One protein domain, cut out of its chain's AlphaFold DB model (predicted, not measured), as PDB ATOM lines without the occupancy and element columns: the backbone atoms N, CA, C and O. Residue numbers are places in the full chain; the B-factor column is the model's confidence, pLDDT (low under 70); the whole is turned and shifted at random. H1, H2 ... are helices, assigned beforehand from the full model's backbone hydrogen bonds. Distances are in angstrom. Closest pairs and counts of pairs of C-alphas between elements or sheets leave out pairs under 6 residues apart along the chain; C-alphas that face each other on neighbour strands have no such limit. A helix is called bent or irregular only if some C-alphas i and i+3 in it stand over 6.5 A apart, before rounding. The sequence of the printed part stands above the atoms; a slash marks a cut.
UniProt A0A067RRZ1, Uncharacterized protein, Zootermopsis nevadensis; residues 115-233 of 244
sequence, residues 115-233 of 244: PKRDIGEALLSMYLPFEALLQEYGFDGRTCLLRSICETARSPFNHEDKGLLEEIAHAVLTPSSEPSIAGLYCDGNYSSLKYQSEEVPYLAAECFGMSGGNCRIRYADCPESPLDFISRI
ATOM      1  N   PRO A 115     -27.169 -99.482  16.389       56.38
ATOM      2  CA  PRO A 115     -27.566 -99.020  17.701       56.38
ATOM      3  C   PRO A 115     -27.214 -97.533  17.774       56.38
ATOM      4  O   PRO A 115     -26.143 -97.125  17.335       56.38
ATOM      5  N   LYS A 116     -28.141 -96.710  18.281       56.78
ATOM      6  CA  LYS A 116     -28.046 -95.235  18.273       56.78
ATOM      7  C   LYS A 116     -26.693 -94.704  18.776       56.78
ATOM      8  O   LYS A 116     -26.228 -93.671  18.314       56.78
ATOM      9  N   ARG A 117     -26.050 -95.462  19.670       59.91
ATOM     10  CA  ARG A 117     -24.708 -95.223  20.214       59.91
ATOM     11  C   ARG A 117     -23.613 -95.156  19.138       59.91
ATOM     12  O   ARG A 117     -22.755 -94.288  19.213       59.91
ATOM     13  N   ASP A 118     -23.669 -96.014  18.124       60.97
ATOM     14  CA  ASP A 118     -22.640 -96.086  17.079       60.97
ATOM     15  C   ASP A 118     -22.748 -94.912  16.088       60.97
ATOM     16  O   ASP A 118     -21.773 -94.560  15.427       60.97
ATOM     17  N   ILE A 119     -23.928 -94.287  15.979       63.22
ATOM     18  CA  ILE A 119     -24.120 -93.105  15.127       63.22
ATOM     19  C   ILE A 119     -23.606 -91.842  15.830       63.22
ATOM     20  O   ILE A 119     -22.956 -91.020  15.190       63.22
ATOM     21  N   GLY A 120     -23.827 -91.722  17.144       66.69
ATOM     22  CA  GLY A 120     -23.244 -90.649  17.959       66.69
ATOM     23  C   GLY A 120     -21.713 -90.663  17.934       66.69
ATOM     24  O   GLY A 120     -21.090 -89.641  17.658       66.69
ATOM     25  N   GLU A 121     -21.101 -91.845  18.087       70.94
ATOM     26  CA  GLU A 121     -19.641 -92.004  17.988       70.94
ATOM     27  C   GLU A 121     -19.094 -91.584  16.613       70.94
ATOM     28  O   GLU A 121     -18.073 -90.899  16.541       70.94
ATOM     29  N   ALA A 122     -19.779 -91.941  15.521       74.00
ATOM     30  CA  ALA A 122     -19.381 -91.529  14.176       74.00
ATOM     31  C   ALA A 122     -19.473 -90.004  13.990       74.00
ATOM     32  O   ALA A 122     -18.544 -89.397  13.455       74.00
ATOM     33  N   LEU A 123     -20.548 -89.381  14.482       78.44
ATOM     34  CA  LEU A 123     -20.738 -87.931  14.430       78.44
ATOM     35  C   LEU A 123     -19.616 -87.195  15.179       78.44
ATOM     36  O   LEU A 123     -18.994 -86.280  14.644       78.44
ATOM     37  N   LEU A 124     -19.309 -87.643  16.395       82.00
ATOM     38  CA  LEU A 124     -18.236 -87.077  17.211       82.00
ATOM     39  C   LEU A 124     -16.865 -87.244  16.563       82.00
ATOM     40  O   LEU A 124     -16.082 -86.297  16.531       82.00
ATOM     41  N   SER A 125     -16.590 -88.417  15.989       82.69
ATOM     42  CA  SER A 125     -15.325 -88.667  15.288       82.69
ATOM     43  C   SER A 125     -15.101 -87.732  14.097       82.69
ATOM     44  O   SER A 125     -13.957 -87.462  13.740       82.69
ATOM     45  N   MET A 126     -16.183 -87.202  13.516       84.00
ATOM     46  CA  MET A 126     -16.124 -86.223  12.439       84.00
ATOM     47  C   MET A 126     -15.906 -84.803  12.965       84.00
ATOM     48  O   MET A 126     -15.056 -84.106  12.423       84.00
ATOM     49  N   TYR A 127     -16.622 -84.372  14.013       88.88
ATOM     50  CA  TYR A 127     -16.586 -82.978  14.483       88.88
ATOM     51  C   TYR A 127     -15.431 -82.630  15.423       88.88
ATOM     52  O   TYR A 127     -14.957 -81.497  15.376       88.88
ATOM     53  N   LEU A 128     -14.921 -83.569  16.227       90.81
ATOM     54  CA  LEU A 128     -13.789 -83.293  17.124       90.81
ATOM     55  C   LEU A 128     -12.540 -82.771  16.375       90.81
ATOM     56  O   LEU A 128     -11.947 -81.788  16.827       90.81
ATOM     57  N   PRO A 129     -12.148 -83.332  15.210       91.25
ATOM     58  CA  PRO A 129     -11.098 -82.746  14.379       91.25
ATOM     59  C   PRO A 129     -11.404 -81.323  13.891       91.25
ATOM     60  O   PRO A 129     -10.492 -80.504  13.827       91.25
ATOM     61  N   PHE A 130     -12.663 -81.006  13.566       91.19
ATOM     62  CA  PHE A 130     -13.049 -79.655  13.141       91.19
ATOM     63  C   PHE A 130     -12.951 -78.645  14.283       91.19
ATOM     64  O   PHE A 130     -12.497 -77.526  14.055       91.19
ATOM     65  N   GLU A 131     -13.316 -79.028  15.508       93.50
ATOM     66  CA  GLU A 131     -13.113 -78.165  16.677       93.50
ATOM     67  C   GLU A 131     -11.633 -77.850  16.878       93.50
ATOM     68  O   GLU A 131     -11.267 -76.688  17.047       93.50
ATOM     69  N   ALA A 132     -10.774 -78.872  16.812       93.38
ATOM     70  CA  ALA A 132      -9.331 -78.700  16.939       93.38
ATOM     71  C   ALA A 132      -8.760 -77.805  15.830       93.38
ATOM     72  O   ALA A 132      -7.956 -76.917  16.112       93.38
ATOM     73  N   LEU A 133      -9.215 -77.998  14.590       91.12
ATOM     74  CA  LEU A 133      -8.816 -77.176  13.452       91.12
ATOM     75  C   LEU A 133      -9.193 -75.709  13.679       91.12
ATOM     76  O   LEU A 133      -8.343 -74.830  13.599       91.12
ATOM     77  N   LEU A 134     -10.453 -75.430  14.015       92.12
ATOM     78  CA  LEU A 134     -10.917 -74.065  14.274       92.12
ATOM     79  C   LEU A 134     -10.167 -73.416  15.442       92.12
ATOM     80  O   LEU A 134      -9.831 -72.234  15.375       92.12
ATOM     81  N   GLN A 135      -9.847 -74.199  16.475       94.31
ATOM     82  CA  GLN A 135      -9.035 -73.743  17.598       94.31
ATOM     83  C   GLN A 135      -7.621 -73.335  17.161       94.31
ATOM     84  O   GLN A 135      -7.097 -72.329  17.641       94.31
ATOM     85  N   GLU A 136      -7.007 -74.083  16.243       92.88
ATOM     86  CA  GLU A 136      -5.695 -73.764  15.671       92.88
ATOM     87  C   GLU A 136      -5.726 -72.478  14.829       92.88
ATOM     88  O   GLU A 136      -4.781 -71.689  14.874       92.88
ATOM     89  N   TYR A 137      -6.840 -72.217  14.139       88.62
ATOM     90  CA  TYR A 137      -7.072 -70.977  13.386       88.62
ATOM     91  C   TYR A 137      -7.463 -69.769  14.258       88.62
ATOM     92  O   TYR A 137      -7.648 -68.674  13.730       88.62
ATOM     93  N   GLY A 138      -7.543 -69.928  15.584       90.81
ATOM     94  CA  GLY A 138      -7.778 -68.830  16.529       90.81
ATOM     95  C   GLY A 138      -9.241 -68.592  16.912       90.81
ATOM     96  O   GLY A 138      -9.537 -67.584  17.552       90.81
ATOM     97  N   PHE A 139     -10.147 -69.503  16.559       93.88
ATOM     98  CA  PHE A 139     -11.546 -69.473  16.990       93.88
ATOM     99  C   PHE A 139     -11.749 -70.238  18.309       93.88
ATOM    100  O   PHE A 139     -10.927 -71.070  18.689       93.88
ATOM    101  N   ASP A 140     -12.874 -70.007  18.995       94.81
ATOM    102  CA  ASP A 140     -13.357 -70.955  20.010       94.81
ATOM    103  C   ASP A 140     -13.900 -72.183  19.275       94.81
ATOM    104  O   ASP A 140     -15.008 -72.148  18.733       94.81
ATOM    105  N   GLY A 141     -13.085 -73.235  19.168       93.38
ATOM    106  CA  GLY A 141     -13.303 -74.311  18.200       93.38
ATOM    107  C   GLY A 141     -14.697 -74.928  18.280       93.38
ATOM    108  O   GLY A 141     -15.390 -75.050  17.270       93.38
ATOM    109  N   ARG A 142     -15.147 -75.230  19.500       93.62
ATOM    110  CA  ARG A 142     -16.474 -75.794  19.756       93.62
ATOM    111  C   ARG A 142     -17.583 -74.784  19.501       93.62
ATOM    112  O   ARG A 142     -18.511 -75.072  18.750       93.62
ATOM    113  N   THR A 143     -17.518 -73.599  20.100       95.38
ATOM    114  CA  THR A 143     -18.624 -72.635  20.016       95.38
ATOM    115  C   THR A 143     -18.793 -72.086  18.606       95.38
ATOM    116  O   THR A 143     -19.921 -71.941  18.132       95.38
ATOM    117  N   CYS A 144     -17.691 -71.830  17.906       96.31
ATOM    118  CA  CYS A 144     -17.720 -71.357  16.531       96.31
ATOM    119  C   CYS A 144     -18.204 -72.422  15.549       96.31
ATOM    120  O   CYS A 144     -18.972 -72.089  14.650       96.31
ATOM    121  N   LEU A 145     -17.861 -73.698  15.754       95.25
ATOM    122  CA  LEU A 145     -18.419 -74.791  14.956       95.25
ATOM    123  C   LEU A 145     -19.939 -74.895  15.129       95.25
ATOM    124  O   LEU A 145     -20.676 -74.975  14.148       95.25
ATOM    125  N   LEU A 146     -20.424 -74.824  16.374       95.31
ATOM    126  CA  LEU A 146     -21.861 -74.810  16.665       95.31
ATOM    127  C   LEU A 146     -22.557 -73.590  16.048       95.31
ATOM    128  O   LEU A 146     -23.674 -73.707  15.537       95.31
ATOM    129  N   ARG A 147     -21.897 -72.423  16.051       95.62
ATOM    130  CA  ARG A 147     -22.395 -71.221  15.377       95.62
ATOM    131  C   ARG A 147     -22.519 -71.442  13.869       95.62
ATOM    132  O   ARG A 147     -23.584 -71.147  13.335       95.62
ATOM    133  N   SER A 148     -21.504 -72.012  13.216       94.75
ATOM    134  CA  SER A 148     -21.537 -72.330  11.781       94.75
ATOM    135  C   SER A 148     -22.664 -73.296  11.423       94.75
ATOM    136  O   SER A 148     -23.430 -73.009  10.511       94.75
ATOM    137  N   ILE A 149     -22.835 -74.386  12.179       93.94
ATOM    138  CA  ILE A 149     -23.936 -75.348  11.976       93.94
ATOM    139  C   ILE A 149     -25.295 -74.644  12.076       93.94
ATOM    140  O   ILE A 149     -26.164 -74.816  11.223       93.94
ATOM    141  N   CYS A 150     -25.480 -73.806  13.098       94.50
ATOM    142  CA  CYS A 150     -26.712 -73.040  13.271       94.50
ATOM    143  C   CYS A 150     -26.967 -72.070  12.108       94.50
ATOM    144  O   CYS A 150     -28.094 -71.971  11.620       94.50
ATOM    145  N   GLU A 151     -25.940 -71.340  11.672       93.69
ATOM    146  CA  GLU A 151     -26.040 -70.369  10.580       93.69
ATOM    147  C   GLU A 151     -26.380 -71.051   9.253       93.69
ATOM    148  O   GLU A 151     -27.306 -70.606   8.575       93.69
ATOM    149  N   THR A 152     -25.728 -72.173   8.939       92.12
ATOM    150  CA  THR A 152     -26.036 -72.994   7.759       92.12
ATOM    151  C   THR A 152     -27.444 -73.581   7.822       92.12
ATOM    152  O   THR A 152     -28.154 -73.574   6.822       92.12
ATOM    153  N   ALA A 153     -27.897 -74.040   8.989       90.12
ATOM    154  CA  ALA A 153     -29.253 -74.561   9.153       90.12
ATOM    155  C   ALA A 153     -30.334 -73.472   9.016       90.12
ATOM    156  O   ALA A 153     -31.436 -73.738   8.537       90.12
ATOM    157  N   ARG A 154     -30.027 -72.236   9.432       90.56
ATOM    158  CA  ARG A 154     -30.914 -71.072   9.287       90.56
ATOM    159  C   ARG A 154     -30.964 -70.558   7.848       90.56
ATOM    160  O   ARG A 154     -32.023 -70.147   7.381       90.56
ATOM    161  N   SER A 155     -29.810 -70.500   7.194       87.50
ATOM    162  CA  SER A 155     -29.629 -69.984   5.842       87.50
ATOM    163  C   SER A 155     -28.842 -71.012   5.031       87.50
ATOM    164  O   SER A 155     -27.623 -70.871   4.897       87.50
ATOM    165  N   PRO A 156     -29.510 -72.059   4.515       82.19
ATOM    166  CA  PRO A 156     -28.841 -73.075   3.720       82.19
ATOM    167  C   PRO A 156     -28.247 -72.449   2.463       82.19
ATOM    168  O   PRO A 156     -28.782 -71.478   1.922       82.19
ATOM    169  N   PHE A 157     -27.149 -73.027   1.989       77.44
ATOM    170  CA  PHE A 157     -26.548 -72.618   0.734       77.44
ATOM    171  C   PHE A 157     -27.538 -72.915  -0.407       77.44
ATOM    172  O   PHE A 157     -27.955 -74.061  -0.618       77.44
ATOM    173  N   ASN A 158     -28.049 -71.852  -1.030       63.22
ATOM    174  CA  ASN A 158     -29.180 -71.922  -1.952       63.22
ATOM    175  C   ASN A 158     -28.876 -71.154  -3.239       63.22
ATOM    176  O   ASN A 158     -29.684 -70.347  -3.701       63.22
ATOM    177  N   HIS A 159     -27.685 -71.383  -3.791       66.31
ATOM    178  CA  HIS A 159     -27.314 -70.867  -5.102       66.31
ATOM    179  C   HIS A 159     -27.804 -71.821  -6.200       66.31
ATOM    180  O   HIS A 159     -27.828 -73.039  -6.016       66.31
ATOM    181  N   GLU A 160     -28.243 -71.266  -7.335       64.94
ATOM    182  CA  GLU A 160     -28.676 -72.063  -8.495       64.94
ATOM    183  C   GLU A 160     -27.507 -72.875  -9.086       64.94
ATOM    184  O   GLU A 160     -27.714 -73.983  -9.579       64.94
ATOM    185  N   ASP A 161     -26.276 -72.382  -8.910       66.69
ATOM    186  CA  ASP A 161     -25.023 -73.044  -9.271       66.69
ATOM    187  C   ASP A 161     -24.332 -73.616  -8.022       66.69
ATOM    188  O   ASP A 161     -23.360 -73.053  -7.516       66.69
ATOM    189  N   LYS A 162     -24.838 -74.739  -7.499       67.06
ATOM    190  CA  LYS A 162     -24.202 -75.416  -6.358       67.06
ATOM    191  C   LYS A 162     -22.819 -75.928  -6.746       67.06
ATOM    192  O   LYS A 162     -22.680 -76.879  -7.515       67.06
ATOM    193  N   GLY A 163     -21.783 -75.293  -6.208       75.56
ATOM    194  CA  GLY A 163     -20.408 -75.752  -6.372       75.56
ATOM    195  C   GLY A 163     -20.107 -76.979  -5.507       75.56
ATOM    196  O   GLY A 163     -20.723 -77.190  -4.465       75.56
ATOM    197  N   LEU A 164     -19.077 -77.751  -5.871       78.31
ATOM    198  CA  LEU A 164     -18.604 -78.886  -5.062       78.31
ATOM    199  C   LEU A 164     -18.307 -78.480  -3.605       78.31
ATOM    200  O   LEU A 164     -18.613 -79.218  -2.674       78.31
ATOM    201  N   LEU A 165     -17.718 -77.299  -3.402       79.56
ATOM    202  CA  LEU A 165     -17.405 -76.790  -2.067       79.56
ATOM    203  C   LEU A 165     -18.670 -76.515  -1.244       79.56
ATOM    204  O   LEU A 165     -18.684 -76.778  -0.046       79.56
ATOM    205  N   GLU A 166     -19.725 -76.020  -1.889       80.88
ATOM    206  CA  GLU A 166     -21.018 -75.755  -1.258       80.88
ATOM    207  C   GLU A 166     -21.678 -77.057  -0.797       80.88
ATOM    208  O   GLU A 166     -22.159 -77.144   0.331       80.88
ATOM    209  N   GLU A 167     -21.635 -78.096  -1.631       81.06
ATOM    210  CA  GLU A 167     -22.149 -79.420  -1.276       81.06
ATOM    211  C   GLU A 167     -21.361 -80.056  -0.128       81.06
ATOM    212  O   GLU A 167     -21.956 -80.618   0.791       81.06
ATOM    213  N   ILE A 168     -20.029 -79.927  -0.139       83.62
ATOM    214  CA  ILE A 168     -19.178 -80.402   0.957       83.62
ATOM    215  C   ILE A 168     -19.504 -79.641   2.245       83.62
ATOM    216  O   ILE A 168     -19.698 -80.264   3.287       83.62
ATOM    217  N   ALA A 169     -19.597 -78.312   2.184       84.50
ATOM    218  CA  ALA A 169     -19.930 -77.489   3.339       84.50
ATOM    219  C   ALA A 169     -21.315 -77.846   3.891       84.50
ATOM    220  O   ALA A 169     -21.473 -78.002   5.100       84.50
ATOM    221  N   HIS A 170     -22.304 -78.047   3.017       85.00
ATOM    222  CA  HIS A 170     -23.632 -78.496   3.412       85.00
ATOM    223  C   HIS A 170     -23.584 -79.865   4.095       85.00
ATOM    224  O   HIS A 170     -24.144 -80.018   5.176       85.00
ATOM    225  N   ALA A 171     -22.876 -80.839   3.519       83.94
ATOM    226  CA  ALA A 171     -22.760 -82.182   4.084       83.94
ATOM    227  C   ALA A 171     -22.063 -82.190   5.456       83.94
ATOM    228  O   ALA A 171     -22.474 -82.923   6.353       83.94
ATOM    229  N   VAL A 172     -21.027 -81.365   5.634       87.31
ATOM    230  CA  VAL A 172     -20.270 -81.266   6.890       87.31
ATOM    231  C   VAL A 172     -21.042 -80.511   7.969       87.31
ATOM    232  O   VAL A 172     -20.924 -80.864   9.133       87.31
ATOM    233  N   LEU A 173     -21.813 -79.480   7.616       90.38
ATOM    234  CA  LEU A 173     -22.489 -78.595   8.576       90.38
ATOM    235  C   LEU A 173     -23.962 -78.951   8.818       90.38
ATOM    236  O   LEU A 173     -24.659 -78.219   9.519       90.38
ATOM    237  N   THR A 174     -24.427 -80.076   8.274       87.12
ATOM    238  CA  THR A 174     -25.799 -80.581   8.436       87.12
ATOM    239  C   THR A 174     -25.759 -81.943   9.140       87.12
ATOM    240  O   THR A 174     -25.828 -82.990   8.480       87.12
ATOM    241  N   PRO A 175     -25.605 -81.978  10.482       78.88
ATOM    242  CA  PRO A 175     -25.503 -83.229  11.233       78.88
ATOM    243  C   PRO A 175     -26.752 -84.118  11.095       78.88
ATOM    244  O   PRO A 175     -26.652 -85.337  11.246       78.88
ATOM    245  N   SER A 176     -27.907 -83.540  10.748       70.44
ATOM    246  CA  SER A 176     -29.162 -84.250  10.481       70.44
ATOM    247  C   SER A 176     -29.262 -84.923   9.102       70.44
ATOM    248  O   SER A 176     -30.307 -85.482   8.779       70.44
ATOM    249  N   SER A 177     -28.196 -84.958   8.295       62.66
ATOM    250  CA  SER A 177     -28.217 -85.615   6.971       62.66
ATOM    251  C   SER A 177     -28.607 -87.106   7.014       62.66
ATOM    252  O   SER A 177     -28.995 -87.676   5.995       62.66
ATOM    253  N   GLU A 178     -28.552 -87.745   8.189       59.53
ATOM    254  CA  GLU A 178     -29.101 -89.081   8.421       59.53
ATOM    255  C   GLU A 178     -30.597 -88.999   8.835       59.53
ATOM    256  O   GLU A 178     -30.915 -88.539   9.942       59.53
ATOM    257  N   PRO A 179     -31.538 -89.512   8.009       50.25
ATOM    258  CA  PRO A 179     -32.981 -89.342   8.215       50.25
ATOM    259  C   PRO A 179     -33.505 -89.895   9.548       50.25
ATOM    260  O   PRO A 179     -34.565 -89.488  10.022       50.25
ATOM    261  N   SER A 180     -32.778 -90.829  10.168       53.03
ATOM    262  CA  SER A 180     -33.165 -91.443  11.442       53.03
ATOM    263  C   SER A 180     -32.935 -90.551  12.672       53.03
ATOM    264  O   SER A 180     -33.535 -90.808  13.719       53.03
ATOM    265  N   ILE A 181     -32.109 -89.502  12.558       58.19
ATOM    266  CA  ILE A 181     -31.741 -88.602  13.666       58.19
ATOM    267  C   ILE A 181     -32.451 -87.248  13.542       58.19
ATOM    268  O   ILE A 181     -32.963 -86.740  14.540       58.19
ATOM    269  N   ALA A 182     -32.561 -86.722  12.317       52.22
ATOM    270  CA  ALA A 182     -33.139 -85.413  12.000       52.22
ATOM    271  C   ALA A 182     -34.532 -85.180  12.598       52.22
ATOM    272  O   ALA A 182     -34.753 -84.278  13.408       52.22
ATOM    273  N   GLY A 183     -35.479 -86.039  12.215       54.81
ATOM    274  CA  GLY A 183     -36.879 -85.901  12.604       54.81
ATOM    275  C   GLY A 183     -37.119 -86.216  14.076       54.81
ATOM    276  O   GLY A 183     -38.078 -85.727  14.653       54.81
ATOM    277  N   LEU A 184     -36.248 -87.004  14.715       58.97
ATOM    278  CA  LEU A 184     -36.414 -87.357  16.126       58.97
ATOM    279  C   LEU A 184     -35.980 -86.229  17.068       58.97
ATOM    280  O   LEU A 184     -36.561 -86.085  18.143       58.97
ATOM    281  N   TYR A 185     -34.938 -85.478  16.699       63.59
ATOM    282  CA  TYR A 185     -34.320 -84.497  17.591       63.59
ATOM    283  C   TYR A 185     -35.009 -83.130  17.525       63.59
ATOM    284  O   TYR A 185     -35.279 -82.534  18.567       63.59
ATOM    285  N   CYS A 186     -35.366 -82.659  16.325       68.69
ATOM    286  CA  CYS A 186     -35.996 -81.344  16.161       68.69
ATOM    287  C   CYS A 186     -37.517 -81.334  16.437       68.69
ATOM    288  O   CYS A 186     -38.079 -80.262  16.634       68.69
ATOM    289  N   ASP A 187     -38.177 -82.499  16.511       64.88
ATOM    290  CA  ASP A 187     -39.630 -82.633  16.761       64.88
ATOM    291  C   ASP A 187     -39.987 -82.752  18.262       64.88
ATOM    292  O   ASP A 187     -41.134 -82.966  18.643       64.88
ATOM    293  N   GLY A 188     -39.003 -82.655  19.167       57.78
ATOM    294  CA  GLY A 188     -39.231 -82.615  20.623       57.78
ATOM    295  C   GLY A 188     -39.771 -83.910  21.257       57.78
ATOM    296  O   GLY A 188     -39.864 -84.008  22.481       57.78
ATOM    297  N   ASN A 189     -40.060 -84.942  20.461       55.31
ATOM    298  CA  ASN A 189     -40.600 -86.225  20.924       55.31
ATOM    299  C   ASN A 189     -39.552 -87.107  21.642       55.31
ATOM    300  O   ASN A 189     -39.833 -88.204  22.127       55.31
ATOM    301  N   TYR A 190     -38.317 -86.620  21.743       52.25
ATOM    302  CA  TYR A 190     -37.188 -87.299  22.359       52.25
ATOM    303  C   TYR A 190     -37.014 -86.901  23.831       52.25
ATOM    304  O   TYR A 190     -36.010 -86.333  24.248       52.25
ATOM    305  N   SER A 191     -38.012 -87.236  24.651       45.78
ATOM    306  CA  SER A 191     -37.963 -87.045  26.112       45.78
ATOM    307  C   SER A 191     -37.216 -88.161  26.862       45.78
ATOM    308  O   SER A 191     -37.230 -88.211  28.091       45.78
ATOM    309  N   SER A 192     -36.538 -89.071  26.161       45.69
ATOM    310  CA  SER A 192     -35.905 -90.236  26.788       45.69
ATOM    311  C   SER A 192     -34.598 -90.627  26.113       45.69
ATOM    312  O   SER A 192     -34.458 -91.719  25.576       45.69
ATOM    313  N   LEU A 193     -33.629 -89.717  26.168       47.44
ATOM    314  CA  LEU A 193     -32.199 -90.036  26.238       47.44
ATOM    315  C   LEU A 193     -31.504 -88.845  26.894       47.44
ATOM    316  O   LEU A 193     -30.710 -88.104  26.330       47.44
ATOM    317  N   LYS A 194     -31.861 -88.683  28.167       43.47
ATOM    318  CA  LYS A 194     -31.064 -87.994  29.171       43.47
ATOM    319  C   LYS A 194     -29.823 -88.857  29.434       43.47
ATOM    320  O   LYS A 194     -29.733 -89.524  30.456       43.47
ATOM    321  N   TYR A 195     -28.922 -88.923  28.465       42.88
ATOM    322  CA  TYR A 195     -27.635 -89.592  28.593       42.88
ATOM    323  C   TYR A 195     -26.622 -88.725  27.867       42.88
ATOM    324  O   TYR A 195     -26.548 -88.765  26.651       42.88
ATOM    325  N   GLN A 196     -25.980 -87.855  28.647       46.72
ATOM    326  CA  GLN A 196     -24.580 -87.423  28.584       46.72
ATOM    327  C   GLN A 196     -23.782 -87.839  27.331       46.72
ATOM    328  O   GLN A 196     -22.761 -88.507  27.452       46.72
ATOM    329  N   SER A 197     -24.243 -87.481  26.137       61.34
ATOM    330  CA  SER A 197     -23.525 -87.745  24.899       61.34
ATOM    331  C   SER A 197     -23.067 -86.421  24.311       61.34
ATOM    332  O   SER A 197     -23.796 -85.423  24.302       61.34
ATOM    333  N   GLU A 198     -21.801 -86.383  23.908       66.31
ATOM    334  CA  GLU A 198     -21.148 -85.160  23.449       66.31
ATOM    335  C   GLU A 198     -21.720 -84.666  22.110       66.31
ATOM    336  O   GLU A 198     -21.448 -83.526  21.737       66.31
ATOM    337  N   GLU A 199     -22.535 -85.474  21.410       70.19
ATOM    338  CA  GLU A 199     -23.147 -85.127  20.120       70.19
ATOM    339  C   GLU A 199     -24.361 -84.180  20.209       70.19
ATOM    340  O   GLU A 199     -24.690 -83.481  19.248       70.19
ATOM    341  N   VAL A 200     -25.021 -84.135  21.369       77.00
ATOM    342  CA  VAL A 200     -26.207 -83.308  21.654       77.00
ATOM    343  C   VAL A 200     -26.090 -81.844  21.195       77.00
ATOM    344  O   VAL A 200     -27.032 -81.349  20.570       77.00
ATOM    345  N   PRO A 201     -24.994 -81.112  21.474       86.00
ATOM    346  CA  PRO A 201     -24.891 -79.708  21.092       86.00
ATOM    347  C   PRO A 201     -24.927 -79.467  19.578       86.00
ATOM    348  O   PRO A 201     -25.538 -78.479  19.178       86.00
ATOM    349  N   TYR A 202     -24.351 -80.337  18.740       87.75
ATOM    350  CA  TYR A 202     -24.336 -80.123  17.282       87.75
ATOM    351  C   TYR A 202     -25.744 -80.228  16.691       87.75
ATOM    352  O   TYR A 202     -26.175 -79.350  15.946       87.75
ATOM    353  N   LEU A 203     -26.496 -81.252  17.102       85.69
ATOM    354  CA  LEU A 203     -27.894 -81.431  16.698       85.69
ATOM    355  C   LEU A 203     -28.782 -80.299  17.231       85.69
ATOM    356  O   LEU A 203     -29.641 -79.780  16.523       85.69
ATOM    357  N   ALA A 204     -28.559 -79.869  18.476       86.69
ATOM    358  CA  ALA A 204     -29.295 -78.749  19.054       86.69
ATOM    359  C   ALA A 204     -29.024 -77.427  18.313       86.69
ATOM    360  O   ALA A 204     -29.939 -76.615  18.158       86.69
ATOM    361  N   ALA A 205     -27.789 -77.205  17.852       90.88
ATOM    362  CA  ALA A 205     -27.420 -76.030  17.070       90.88
ATOM    363  C   ALA A 205     -28.162 -75.976  15.733       90.88
ATOM    364  O   ALA A 205     -28.733 -74.940  15.390       90.88
ATOM    365  N   GLU A 206     -28.203 -77.102  15.028       89.56
ATOM    366  CA  GLU A 206     -28.919 -77.248  13.767       89.56
ATOM    367  C   GLU A 206     -30.421 -76.997  13.939       89.56
ATOM    368  O   GLU A 206     -30.975 -76.125  13.271       89.56
ATOM    369  N   CYS A 207     -31.077 -77.672  14.893       87.69
ATOM    370  CA  CYS A 207     -32.512 -77.480  15.134       87.69
ATOM    371  C   CYS A 207     -32.844 -76.025  15.505       87.69
ATOM    372  O   CYS A 207     -33.881 -75.491  15.099       87.69
ATOM    373  N   PHE A 208     -31.973 -75.360  16.273       90.50
ATOM    374  CA  PHE A 208     -32.153 -73.953  16.626       90.50
ATOM    375  C   PHE A 208     -32.055 -73.038  15.396       90.50
ATOM    376  O   PHE A 208     -32.857 -72.110  15.265       90.50
ATOM    377  N   GLY A 209     -31.129 -73.326  14.477       91.31
ATOM    378  CA  GLY A 209     -31.021 -72.646  13.185       91.31
ATOM    379  C   GLY A 209     -32.254 -72.865  12.306       91.31
ATOM    380  O   GLY A 209     -32.870 -71.888  11.876       91.31
ATOM    381  N   MET A 210     -32.681 -74.123  12.140       88.25
ATOM    382  CA  MET A 210     -33.887 -74.506  11.384       88.25
ATOM    383  C   MET A 210     -35.155 -73.827  11.912       88.25
ATOM    384  O   MET A 210     -36.020 -73.419  11.143       88.25
ATOM    385  N   SER A 211     -35.251 -73.657  13.233       89.25
ATOM    386  CA  SER A 211     -36.379 -72.975  13.884       89.25
ATOM    387  C   SER A 211     -36.385 -71.456  13.658       89.25
ATOM    388  O   SER A 211     -37.255 -70.756  14.175       89.25
ATOM    389  N   GLY A 212     -35.400 -70.909  12.941       89.25
ATOM    390  CA  GLY A 212     -35.253 -69.471  12.759       89.25
ATOM    391  C   GLY A 212     -34.752 -68.757  14.018       89.25
ATOM    392  O   GLY A 212     -35.011 -67.561  14.189       89.25
ATOM    393  N   GLY A 213     -34.001 -69.443  14.883       91.25
ATOM    394  CA  GLY A 213     -33.316 -68.846  16.029       91.25
ATOM    395  C   GLY A 213     -32.174 -67.905  15.620       91.25
ATOM    396  O   GLY A 213     -31.616 -68.001  14.525       91.25
ATOM    397  N   ASN A 214     -31.817 -66.957  16.491       94.56
ATOM    398  CA  ASN A 214     -30.698 -66.042  16.246       94.56
ATOM    399  C   ASN A 214     -29.373 -66.664  16.723       94.56
ATOM    400  O   ASN A 214     -29.034 -66.590  17.907       94.56
ATOM    401  N   CYS A 215     -28.631 -67.271  15.793       95.06
ATOM    402  CA  CYS A 215     -27.372 -67.973  16.065       95.06
ATOM    403  C   CYS A 215     -26.305 -67.073  16.704       95.06
ATOM    404  O   CYS A 215     -25.610 -67.507  17.618       95.06
ATOM    405  N   ARG A 216     -26.236 -65.800  16.296       93.94
ATOM    406  CA  ARG A 216     -25.262 -64.830  16.816       93.94
ATOM    407  C   ARG A 216     -25.462 -64.529  18.301       93.94
ATOM    408  O   ARG A 216     -24.494 -64.349  19.024       93.94
ATOM    409  N   ILE A 217     -26.715 -64.481  18.761       94.19
ATOM    410  CA  ILE A 217     -27.025 -64.277  20.186       94.19
ATOM    411  C   ILE A 217     -26.784 -65.568  20.975       94.19
ATOM    412  O   ILE A 217     -26.277 -65.526  22.092       94.19
ATOM    413  N   ARG A 218     -27.151 -66.724  20.405       94.50
ATOM    414  CA  ARG A 218     -27.019 -68.025  21.075       94.50
ATOM    415  C   ARG A 218     -25.562 -68.428  21.307       94.50
ATOM    416  O   ARG A 218     -25.281 -69.027  22.342       94.50
ATOM    417  N   TYR A 219     -24.689 -68.090  20.360       95.50
ATOM    418  CA  TYR A 219     -23.260 -68.400  20.349       95.50
ATOM    419  C   TYR A 219     -22.421 -67.117  20.373       95.50
ATOM    420  O   TYR A 219     -21.570 -66.897  19.515       95.50
ATOM    421  N   ALA A 220     -22.693 -66.251  21.353       94.12
ATOM    422  CA  ALA A 220     -22.040 -64.948  21.486       94.12
ATOM    423  C   ALA A 220     -20.527 -65.036  21.775       94.12
ATOM    424  O   ALA A 220     -19.801 -64.102  21.442       94.12
ATOM    425  N   ASP A 221     -20.051 -66.158  22.329       93.62
ATOM    426  CA  ASP A 221     -18.619 -66.402  22.582       93.62
ATOM    427  C   ASP A 221     -17.816 -66.628  21.287       93.62
ATOM    428  O   ASP A 221     -16.589 -66.612  21.299       93.62
ATOM    429  N   CYS A 222     -18.500 -66.776  20.148       95.31
ATOM    430  CA  CYS A 222     -17.904 -66.729  18.823       95.31
ATOM    431  C   CYS A 222     -18.327 -65.424  18.128       95.31
ATOM    432  O   CYS A 222     -19.417 -65.392  17.558       95.31
ATOM    433  N   PRO A 223     -17.541 -64.330  18.175       89.31
ATOM    434  CA  PRO A 223     -17.948 -63.030  17.626       89.31
ATOM    435  C   PRO A 223     -17.888 -62.961  16.091       89.31
ATOM    436  O   PRO A 223     -18.799 -62.407  15.471       89.31
ATOM    437  N   GLU A 224     -16.877 -63.568  15.472       91.00
ATOM    438  CA  GLU A 224     -16.762 -63.743  14.019       91.00
ATOM    439  C   GLU A 224     -16.957 -65.226  13.699       91.00
ATOM    440  O   GLU A 224     -16.291 -66.069  14.299       91.00
ATOM    441  N   SER A 225     -17.903 -65.557  12.814       90.38
ATOM    442  CA  SER A 225     -18.129 -66.953  12.442       90.38
ATOM    443  C   SER A 225     -17.091 -67.398  11.400       90.38
ATOM    444  O   SER A 225     -16.695 -66.594  10.552       90.38
ATOM    445  N   PRO A 226     -16.666 -68.673  11.403       92.06
ATOM    446  CA  PRO A 226     -15.791 -69.208  10.360       92.06
ATOM    447  C   PRO A 226     -16.345 -69.017   8.942       92.06
ATOM    448  O   PRO A 226     -15.580 -68.832   8.000       92.06
ATOM    449  N   LEU A 227     -17.674 -69.028   8.788       88.81
ATOM    450  CA  LEU A 227     -18.328 -68.801   7.501       88.81
ATOM    451  C   LEU A 227     -18.184 -67.340   7.068       88.81
ATOM    452  O   LEU A 227     -17.785 -67.088   5.936       88.81
ATOM    453  N   ASP A 228     -18.420 -66.396   7.985       88.06
ATOM    454  CA  ASP A 228     -18.226 -64.964   7.730       88.06
ATOM    455  C   ASP A 228     -16.767 -64.671   7.331       88.06
ATOM    456  O   ASP A 228     -16.511 -63.923   6.385       88.06
ATOM    457  N   PHE A 229     -15.806 -65.298   8.017       88.81
ATOM    458  CA  PHE A 229     -14.378 -65.163   7.729       88.81
ATOM    459  C   PHE A 229     -14.018 -65.664   6.322       88.81
ATOM    460  O   PHE A 229     -13.377 -64.944   5.555       88.81
ATOM    461  N   ILE A 230     -14.469 -66.868   5.953       84.56
ATOM    462  CA  ILE A 230     -14.226 -67.442   4.621       84.56
ATOM    463  C   ILE A 230     -14.877 -66.580   3.536       84.56
ATOM    464  O   ILE A 230     -14.230 -66.262   2.541       84.56
ATOM    465  N   SER A 231     -16.126 -66.146   3.733       82.62
ATOM    466  CA  SER A 231     -16.810 -65.268   2.778       82.62
ATOM    467  C   SER A 231     -16.062 -63.954   2.569       82.62
ATOM    468  O   SER A 231     -15.962 -63.481   1.440       82.62
ATOM    469  N   ARG A 232     -15.497 -63.364   3.631       83.50
ATOM    470  CA  ARG A 232     -14.677 -62.151   3.513       83.50
ATOM    471  C   ARG A 232     -13.419 -62.383   2.688       83.50
ATOM    472  O   ARG A 232     -13.141 -61.561   1.826       83.50
ATOM    473  N   ILE A 233     -12.694 -63.477   2.927       79.75
ATOM    474  CA  ILE A 233     -11.474 -63.804   2.170       79.75
ATOM    475  C   ILE A 233     -11.789 -63.998   0.691       79.75
ATOM    476  O   ILE A 233     -11.119 -63.411  -0.149       79.75
TER     477      ILE A 233
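What this domain is: This is residues 115 to 233 of the 244 residues of an uncharacterized protein of Zootermopsis nevadensis (UniProt A0A067RRZ1). Helix H2 runs through the middle of a cluster of helices, with H5 side by side with it, and H1, H3, H6 and H7 set round H2. The longest helix, H1, runs along one side and packs on H2 with its residues 130 to 135, while H4 packs on H5 and lies towards the opposite end of the domain from H7; two stretches stick out, residues 159 to 165, of which 164 and 165 belong to H3, and residues 188 to 196. The printed part has 119 residues with seven named helices, H1 to H7 in order along the chain, and no named strand: the class is all helix. It is compact, with a radius of gyration of the C-alphas of 14.2 A and spans of 43 by 33 by 26 A.

Where its parts are: H1 is residues 116 to 136, 31.1 A long, and begins with C-alpha 116 at (-28.046, -95.235, 18.273). It is neither bent nor irregular, but only just: C-alphas 126 and 129 are 6.4 A apart. H2 is residues 141 to 154, 20.0 A long, with C-alpha 141 at (-13.303, -74.311, 18.200). H3 is residues 164 to 173, 14.2 A. H4 is residues 179 to 186, 11.7 A, and is only just irregular, with C-alphas 180 and 183 6.8 A apart. H5 is residues 200 to 210, 15.6 A; H6 is residues 215 to 218, 5.0 A. H7 is residues 226 to 233, 10.7 A, ending with C-alpha 233 at (-11.474, -63.804, 2.170).

How they stand to each other: H2 is the hub, touching five helices, and the helix packing is mostly crossed. H1 touches H2, closest at the C-alphas of Glu 131 and Gly 141, 4.1 A apart, at a steep tilt of 68 degrees, only just short of perpendicular, opposite ways. H3 touches residues 148 to 153 of H2, closest at the C-alphas of Ile 149 and Leu 173, 4.9 A. H5 touches H2 at a shallow tilt of 32 degrees, the same way, closest at the C-alphas of Arg 154 and Gly 209, 4.2 A. H6 touches H2, closest at the C-alphas of Cys 150 and Cys 215, 5.8 A. H7 touches H2 about perpendicular at 81 degrees, closest at the C-alphas of Ser 148 and Leu 227, 6.4 A. H4 touches H5 about perpendicular at 78 degrees, closest at the C-alphas of Cys 186 and Cys 207, 5.3 A; H4 and H2 are apart. H1 is near both H4 and H5. Every O i to N i+4 pair is within hydrogen-bond range in H2, H3, H5 and H7, against 15 of 17 in H1 and 2 of 4 in H4; H6 is too short for such a pair.

The domain as a whole: The C-alphas of Ser 192 and Ile 233, the two farthest apart, are 43.6 A apart. The printed part has no cut. The link from H4 to H5, 13 residues, is long. The mean pLDDT of the printed part is 79.7; residues 115 to 120, 158 to 162 and 177 to 198 are under 70.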